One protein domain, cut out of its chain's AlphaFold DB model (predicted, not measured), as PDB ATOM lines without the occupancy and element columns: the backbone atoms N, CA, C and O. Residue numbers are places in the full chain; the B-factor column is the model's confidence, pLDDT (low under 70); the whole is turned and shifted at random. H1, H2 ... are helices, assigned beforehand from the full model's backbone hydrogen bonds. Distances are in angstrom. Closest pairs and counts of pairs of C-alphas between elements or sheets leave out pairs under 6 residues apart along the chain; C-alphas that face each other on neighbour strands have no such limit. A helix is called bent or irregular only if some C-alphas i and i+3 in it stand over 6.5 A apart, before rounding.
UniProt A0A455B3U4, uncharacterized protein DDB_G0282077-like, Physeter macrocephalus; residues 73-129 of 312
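Overview. This is residues 73 to 129 of the 312 residues of the protein "uncharacterized protein DDB_G0282077-like" of Physeter macrocephalus (UniProt A0A455B3U4). One long helix, H1, makes the middle stroke of a flat, loose zigzag: an unwound stretch, residues 73 to 87, runs along one side of it, and a shorter helix, H2, folds back on its other side. H1 and H2 form a helical hairpin that opens as a narrow V, joined near residues 107 to 119, and residues 124 to 129 of H2 stick out free. The printed part has 57 residues with two named helices, H1 then H2, and no named strand; the class is all helix. The whole is loose, with a radius of gyration of the C-alphas of 14.5 A, and spans 43 by 30 by 8 A.

Along the chain. The printed part begins at Thr 73, C-alpha at (158.164, 128.791, 180.211), and residues 73 to 87 hold no named element. H1, residues 88 to 112, begins at C-alpha 88 at (176.962, 132.840, 160.126) and is 36.3 A long from first to last C-alpha. H2, residues 116 to 129, is 21.4 A long and ends at C-alpha 129 at (155.678, 138.186, 152.006).

Arrangement. H1 touches H2 with residues 107 to 111 alone, and H2 touches H1 with residues 116 to 119 alone. Their closest C-alphas are those of Met 110 and Gly 116, 6.0 A apart. The two run opposite ways at a shallow tilt of 28 degrees. In H1 every O i to N i+4 pair is within hydrogen-bond range; in H2 3 of 10 are, beside 5 of 11 O i to N i+3 pairs. H2 is neither bent nor irregular, but only just: C-alphas 121 and 124 are 6.0 A apart.

Size, cuts and confidence. The two C-alphas farthest apart, those of Thr 85 and Ala 117, are 42.5 A apart. The printed part has no cut, and the link from H1 to H2 is tight, with 3 residues. The mean pLDDT of the printed part is 81.3; residues 117 to 129 are under 70.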
ATOM      1  N   THR A  73     156.806 129.314 180.091       89.00
ATOM      2  CA  THR A  73     158.164 128.791 180.211       89.00
ATOM      3  C   THR A  73     159.084 129.558 179.256       89.00
ATOM      4  O   THR A  73     158.679 129.879 178.133       89.00
ATOM      5  N   PRO A  74     160.325 129.885 179.669       89.06
ATOM      6  CA  PRO A  74     161.266 130.554 178.782       89.06
ATOM      7  C   PRO A  74     161.463 129.708 177.523       89.06
ATOM      8  O   PRO A  74     161.598 128.485 177.609       89.06
ATOM      9  N   ILE A  75     161.464 130.368 176.360       87.62
ATOM     10  CA  ILE A  75     161.607 129.705 175.058       87.62
ATOM     11  C   ILE A  75     162.865 128.822 175.109       87.62
ATOM     12  O   ILE A  75     163.951 129.361 175.340       87.62
ATOM     13  N   PRO A  76     162.742 127.491 174.930       81.62
ATOM     14  CA  PRO A  76     163.875 126.593 175.068       81.62
ATOM     15  C   PRO A  76     164.891 126.904 173.976       81.62
ATOM     16  O   PRO A  76     164.591 126.814 172.784       81.62
ATOM     17  N   ASP A  77     166.098 127.269 174.392       83.38
ATOM     18  CA  ASP A  77     167.186 127.585 173.481       83.38
ATOM     19  C   ASP A  77     167.759 126.295 172.877       83.38
ATOM     20  O   ASP A  77     168.703 125.687 173.387       83.38
ATOM     21  N   THR A  78     167.147 125.858 171.777       76.31
ATOM     22  CA  THR A  78     167.486 124.615 171.066       76.31
ATOM     23  C   THR A  78     168.885 124.615 170.445       76.31
ATOM     24  O   THR A  78     169.321 123.574 169.949       76.31
ATOM     25  N   ALA A  79     169.605 125.741 170.473       77.81
ATOM     26  CA  ALA A  79     170.935 125.884 169.894       77.81
ATOM     27  C   ALA A  79     172.000 126.430 170.867       77.81
ATOM     28  O   ALA A  79     173.134 126.644 170.436       77.81
ATOM     29  N   ALA A  80     171.695 126.549 172.168       75.75
ATOM     30  CA  ALA A  80     172.605 127.060 173.204       75.75
ATOM     31  C   ALA A  80     174.026 126.455 173.155       75.75
ATOM     32  O   ALA A  80     175.018 127.171 173.279       75.75
ATOM     33  N   ALA A  81     174.137 125.142 172.919       81.38
ATOM     34  CA  ALA A  81     175.417 124.429 172.836       81.38
ATOM     35  C   ALA A  81     176.147 124.568 171.478       81.38
ATOM     36  O   ALA A  81     177.297 124.153 171.357       81.38
ATOM     37  N   GLY A  82     175.487 125.105 170.447       83.75
ATOM     38  CA  GLY A  82     175.983 125.154 169.067       83.75
ATOM     39  C   GLY A  82     176.337 126.547 168.537       83.75
ATOM     40  O   GLY A  82     176.939 126.640 167.470       83.75
ATOM     41  N   TYR A  83     175.987 127.633 169.233       86.75
ATOM     42  CA  TYR A  83     176.189 128.991 168.704       86.75
ATOM     43  C   TYR A  83     177.654 129.378 168.485       86.75
ATOM     44  O   TYR A  83     177.954 130.074 167.519       86.75
ATOM     45  N   SER A  84     178.570 128.929 169.345       87.75
ATOM     46  CA  SER A  84     179.996 129.286 169.270       87.75
ATOM     47  C   SER A  84     180.730 128.670 168.073       87.75
ATOM     48  O   SER A  84     181.779 129.174 167.680       87.75
ATOM     49  N   THR A  85     180.188 127.599 167.486       93.56
ATOM     50  CA  THR A  85     180.776 126.869 166.346       93.56
ATOM     51  C   THR A  85     179.910 126.919 165.083       93.56
ATOM     52  O   THR A  85     180.320 126.435 164.027       93.56
ATOM     53  N   ALA A  86     178.715 127.511 165.154       90.62
ATOM     54  CA  ALA A  86     177.819 127.653 164.017       90.62
ATOM     55  C   ALA A  86     178.340 128.676 162.994       90.62
ATOM     56  O   ALA A  86     178.764 129.778 163.339       90.62
ATOM     57  N   SER A  87     178.223 128.347 161.704       95.50
ATOM     58  CA  SER A  87     178.486 129.311 160.632       95.50
ATOM     59  C   SER A  87     177.495 130.489 160.678       95.50
ATOM     60  O   SER A  87     176.350 130.311 161.110       95.50
ATOM     61  N   PRO A  88     177.860 131.682 160.162       91.88
ATOM     62  CA  PRO A  88     176.962 132.840 160.126       91.88
ATOM     63  C   PRO A  88     175.604 132.563 159.456       91.88
ATOM     64  O   PRO A  88     174.573 133.076 159.892       91.88
ATOM     65  N   GLN A  89     175.569 131.696 158.436       92.75
ATOM     66  CA  GLN A  89     174.326 131.255 157.797       92.75
ATOM     67  C   GLN A  89     173.444 130.428 158.749       92.75
ATOM     68  O   GLN A  89     172.225 130.610 158.754       92.75
ATOM     69  N   ARG A  90     174.031 129.556 159.585       90.12
ATOM     70  CA  ARG A  90     173.290 128.809 160.618       90.12
ATOM     71  C   ARG A  90     172.767 129.726 161.720       90.12
ATOM     72  O   ARG A  90     171.605 129.589 162.093       90.12
ATOM     73  N   LEU A  91     173.569 130.689 162.180       90.00
ATOM     74  CA  LEU A  91     173.146 131.686 163.175       90.00
ATOM     75  C   LEU A  91     171.903 132.463 162.714       90.00
ATOM     76  O   LEU A  91     170.950 132.611 163.478       90.00
ATOM     77  N   LYS A  92     171.860 132.874 161.438       91.75
ATOM     78  CA  LYS A  92     170.673 133.504 160.837       91.75
ATOM     79  C   LYS A  92     169.437 132.593 160.885       91.75
ATOM     80  O   LYS A  92     168.343 133.072 161.180       91.75
ATOM     81  N   GLY A  93     169.610 131.296 160.625       89.38
ATOM     82  CA  GLY A  93     168.541 130.297 160.719       89.38
ATOM     83  C   GLY A  93     167.984 130.153 162.139       89.38
ATOM     84  O   GLY A  93     166.768 130.219 162.321       89.38
ATOM     85  N   TYR A  94     168.856 130.042 163.146       91.12
ATOM     86  CA  TYR A  94     168.441 129.968 164.552       91.12
ATOM     87  C   TYR A  94     167.699 131.230 165.008       91.12
ATOM     88  O   TYR A  94     166.634 131.125 165.613       91.12
ATOM     89  N   TYR A  95     168.189 132.420 164.643       90.62
ATOM     90  CA  TYR A  95     167.504 133.676 164.959       90.62
ATOM     91  C   TYR A  95     166.094 133.739 164.345       90.62
ATOM     92  O   TYR A  95     165.137 134.135 165.008       90.62
ATOM     93  N   GLN A  96     165.937 133.295 163.092       91.75
ATOM     94  CA  GLN A  96     164.635 133.264 162.420       91.75
ATOM     95  C   GLN A  96     163.667 132.248 163.055       91.75
ATOM     96  O   GLN A  96     162.467 132.522 163.157       91.75
ATOM     97  N   GLN A  97     164.171 131.095 163.511       90.50
ATOM     98  CA  GLN A  97     163.385 130.113 164.265       90.50
ATOM     99  C   GLN A  97     162.930 130.678 165.615       90.50
ATOM    100  O   GLN A  97     161.733 130.653 165.901       90.50
ATOM    101  N   TYR A  98     163.848 131.268 166.388       92.12
ATOM    102  CA  TYR A  98     163.540 131.920 167.663       92.12
ATOM    103  C   TYR A  98     162.495 133.030 167.496       92.12
ATOM    104  O   TYR A  98     161.497 133.050 168.213       92.12
ATOM    105  N   GLN A  99     162.663 133.906 166.499       91.00
ATOM    106  CA  GLN A  99     161.697 134.966 166.203       91.00
ATOM    107  C   GLN A  99     160.313 134.393 165.866       91.00
ATOM    108  O   GLN A  99     159.310 134.857 166.399       91.00
ATOM    109  N   THR A 100     160.252 133.337 165.047       90.88
ATOM    110  CA  THR A 100     158.987 132.664 164.701       90.88
ATOM    111  C   THR A 100     158.313 132.043 165.929       90.88
ATOM    112  O   THR A 100     157.087 132.065 166.031       90.88
ATOM    113  N   GLN A 101     159.090 131.494 166.865       90.69
ATOM    114  CA  GLN A 101     158.571 130.916 168.104       90.69
ATOM    115  C   GLN A 101     158.089 131.998 169.081       90.69
ATOM    116  O   GLN A 101     156.997 131.868 169.630       90.69
ATOM    117  N   ALA A 102     158.840 133.090 169.238       89.50
ATOM    118  CA  ALA A 102     158.436 134.242 170.042       89.50
ATOM    119  C   ALA A 102     157.144 134.887 169.514       89.50
ATOM    120  O   ALA A 102     156.236 135.169 170.294       89.50
ATOM    121  N   ASP A 103     157.019 135.048 168.191       91.25
ATOM    122  CA  ASP A 103     155.794 135.552 167.564       91.25
ATOM    123  C   ASP A 103     154.587 134.645 167.873       91.25
ATOM    124  O   ASP A 103     153.530 135.157 168.234       91.25
ATOM    125  N   ARG A 104     154.739 133.310 167.802       91.12
ATOM    126  CA  ARG A 104     153.663 132.359 168.152       91.12
ATOM    127  C   ARG A 104     153.229 132.475 169.609       91.12
ATOM    128  O   ARG A 104     152.034 132.558 169.863       91.12
ATOM    129  N   VAL A 105     154.175 132.534 170.549       91.44
ATOM    130  CA  VAL A 105     153.863 132.686 171.983       91.44
ATOM    131  C   VAL A 105     153.097 133.992 172.235       91.44
ATOM    132  O   VAL A 105     152.128 134.006 172.993       91.44
ATOM    133  N   VAL A 106     153.463 135.087 171.560       90.38
ATOM    134  CA  VAL A 106     152.725 136.358 171.656       90.38
ATOM    135  C   VAL A 106     151.335 136.266 171.013       90.38
ATOM    136  O   VAL A 106     150.376 136.770 171.596       90.38
ATOM    137  N   GLU A 107     151.188 135.619 169.851       90.56
ATOM    138  CA  GLU A 107     149.882 135.404 169.208       90.56
ATOM    139  C   GLU A 107     148.950 134.541 170.080       90.56
ATOM    140  O   GLU A 107     147.797 134.919 170.292       90.56
ATOM    141  N   GLU A 108     149.449 133.446 170.659       90.75
ATOM    142  CA  GLU A 108     148.717 132.587 171.600       90.75
ATOM    143  C   GLU A 108     148.289 133.355 172.859       90.75
ATOM    144  O   GLU A 108     147.122 133.291 173.248       90.75
ATOM    145  N   GLY A 109     149.182 134.159 173.445       89.62
ATOM    146  CA  GLY A 109     148.859 135.015 174.589       89.62
ATOM    147  C   GLY A 109     147.805 136.073 174.260       89.62
ATOM    148  O   GLY A 109     146.877 136.301 175.038       89.62
ATOM    149  N   MET A 110     147.888 136.700 173.082       88.31
ATOM    150  CA  MET A 110     146.868 137.645 172.620       88.31
ATOM    151  C   MET A 110     145.512 136.962 172.395       88.31
ATOM    152  O   MET A 110     144.482 137.553 172.717       88.31
ATOM    153  N   ILE A 111     145.484 135.729 171.883       88.75
ATOM    154  CA  ILE A 111     144.247 134.949 171.735       88.75
ATOM    155  C   ILE A 111     143.673 134.587 173.114       88.75
ATOM    156  O   ILE A 111     142.489 134.827 173.345       88.75
ATOM    157  N   ALA A 112     144.499 134.100 174.045       90.25
ATOM    158  CA  ALA A 112     144.088 133.718 175.400       90.25
ATOM    159  C   ALA A 112     143.487 134.887 176.207       90.25
ATOM    160  O   ALA A 112     142.563 134.691 176.992       90.25
ATOM    161  N   VAL A 113     143.972 136.112 175.979       89.44
ATOM    162  CA  VAL A 113     143.465 137.348 176.609       89.44
ATOM    163  C   VAL A 113     142.274 137.960 175.841       89.44
ATOM    164  O   VAL A 113     141.725 138.983 176.239       89.44
ATOM    165  N   GLY A 114     141.824 137.347 174.739       83.25
ATOM    166  CA  GLY A 114     140.672 137.818 173.958       83.25
ATOM    167  C   GLY A 114     140.976 138.958 172.974       83.25
ATOM    168  O   GLY A 114     140.063 139.529 172.382       83.25
ATOM    169  N   LEU A 115     142.252 139.271 172.730       83.44
ATOM    170  CA  LEU A 115     142.712 140.257 171.740       83.44
ATOM    171  C   LEU A 115     142.792 139.687 170.304       83.44
ATOM    172  O   LEU A 115     143.321 140.345 169.407       83.44
ATOM    173  N   GLY A 116     142.245 138.490 170.052       76.06
ATOM    174  CA  GLY A 116     142.329 137.780 168.765       76.06
ATOM    175  C   GLY A 116     141.854 138.581 167.540       76.06
ATOM    176  O   GLY A 116     142.424 138.443 166.458       76.06
ATOM    177  N   ALA A 117     140.893 139.498 167.707       69.44
ATOM    178  CA  ALA A 117     140.447 140.397 166.636       69.44
ATOM    179  C   ALA A 117     141.566 141.324 166.108       69.44
ATOM    180  O   ALA A 117     141.575 141.667 164.927       69.44
ATOM    181  N   ALA A 118     142.540 141.689 166.950       65.12
ATOM    182  CA  ALA A 118     143.724 142.446 166.539       65.12
ATOM    183  C   ALA A 118     144.801 141.550 165.889       65.12
ATOM    184  O   ALA A 118     145.523 142.000 164.998       65.12
ATOM    185  N   VAL A 119     144.887 140.273 166.285       68.12
ATOM    186  CA  VAL A 119     145.835 139.286 165.723       68.12
ATOM    187  C   VAL A 119     145.493 138.945 164.268       68.12
ATOM    188  O   VAL A 119     146.384 138.816 163.422       68.12
ATOM    189  N   ALA A 120     144.198 138.864 163.944       58.53
ATOM    190  CA  ALA A 120     143.718 138.570 162.594       58.53
ATOM    191  C   ALA A 120     144.316 139.517 161.534       58.53
ATOM    192  O   ALA A 120     144.744 139.066 160.476       58.53
ATOM    193  N   GLN A 121     144.439 140.818 161.822       58.09
ATOM    194  CA  GLN A 121     144.947 141.791 160.843       58.09
ATOM    195  C   GLN A 121     146.432 141.591 160.482       58.09
ATOM    196  O   GLN A 121     146.836 141.895 159.359       58.09
ATOM    197  N   ARG A 122     147.257 141.053 161.393       58.56
ATOM    198  CA  ARG A 122     148.699 140.835 161.156       58.56
ATOM    199  C   ARG A 122     148.997 139.548 160.393       58.56
ATOM    200  O   ARG A 122     149.885 139.522 159.538       58.56
ATOM    201  N   SER A 123     148.249 138.489 160.685       58.44
ATOM    202  CA  SER A 123     148.483 137.154 160.126       58.44
ATOM    203  C   SER A 123     148.160 137.056 158.626       58.44
ATOM    204  O   SER A 123     148.779 136.247 157.935       58.44
ATOM    205  N   PHE A 124     147.294 137.919 158.078       56.25
ATOM    206  CA  PHE A 124     147.128 138.054 156.620       56.25
ATOM    207  C   PHE A 124     148.328 138.742 155.955       56.25
ATOM    208  O   PHE A 124     148.867 138.212 154.983       56.25
ATOM    209  N   ALA A 125     148.811 139.863 156.502       54.50
ATOM    210  CA  ALA A 125     149.947 140.597 155.935       54.50
ATOM    211  C   ALA A 125     151.215 139.727 155.839       54.50
ATOM    212  O   ALA A 125     151.925 139.764 154.835       54.50
ATOM    213  N   ARG A 126     151.478 138.879 156.845       56.16
ATOM    214  CA  ARG A 126     152.675 138.020 156.864       56.16
ATOM    215  C   ARG A 126     152.648 136.889 155.825       56.16
ATOM    216  O   ARG A 126     153.706 136.511 155.322       56.16
ATOM    217  N   ARG A 127     151.463 136.385 155.446       53.69
ATOM    218  CA  ARG A 127     151.316 135.362 154.385       53.69
ATOM    219  C   ARG A 127     151.683 135.890 152.997       53.69
ATOM    220  O   ARG A 127     152.142 135.107 152.169       53.69
ATOM    221  N   HIS A 128     151.538 137.191 152.744       48.25
ATOM    222  CA  HIS A 128     151.882 137.759 151.439       48.25
ATOM    223  C   HIS A 128     153.397 137.805 151.186       48.25
ATOM    224  O   HIS A 128     153.821 137.528 150.069       48.25
ATOM    225  N   TYR A 129     154.226 138.060 152.204       48.66
ATOM    226  CA  TYR A 129     155.678 138.186 152.006       48.66
ATOM    227  C   TYR A 129     156.420 136.848 151.878       48.66
ATOM    228  O   TYR A 129     157.335 136.752 151.066       48.66
TER     229      TYR A 129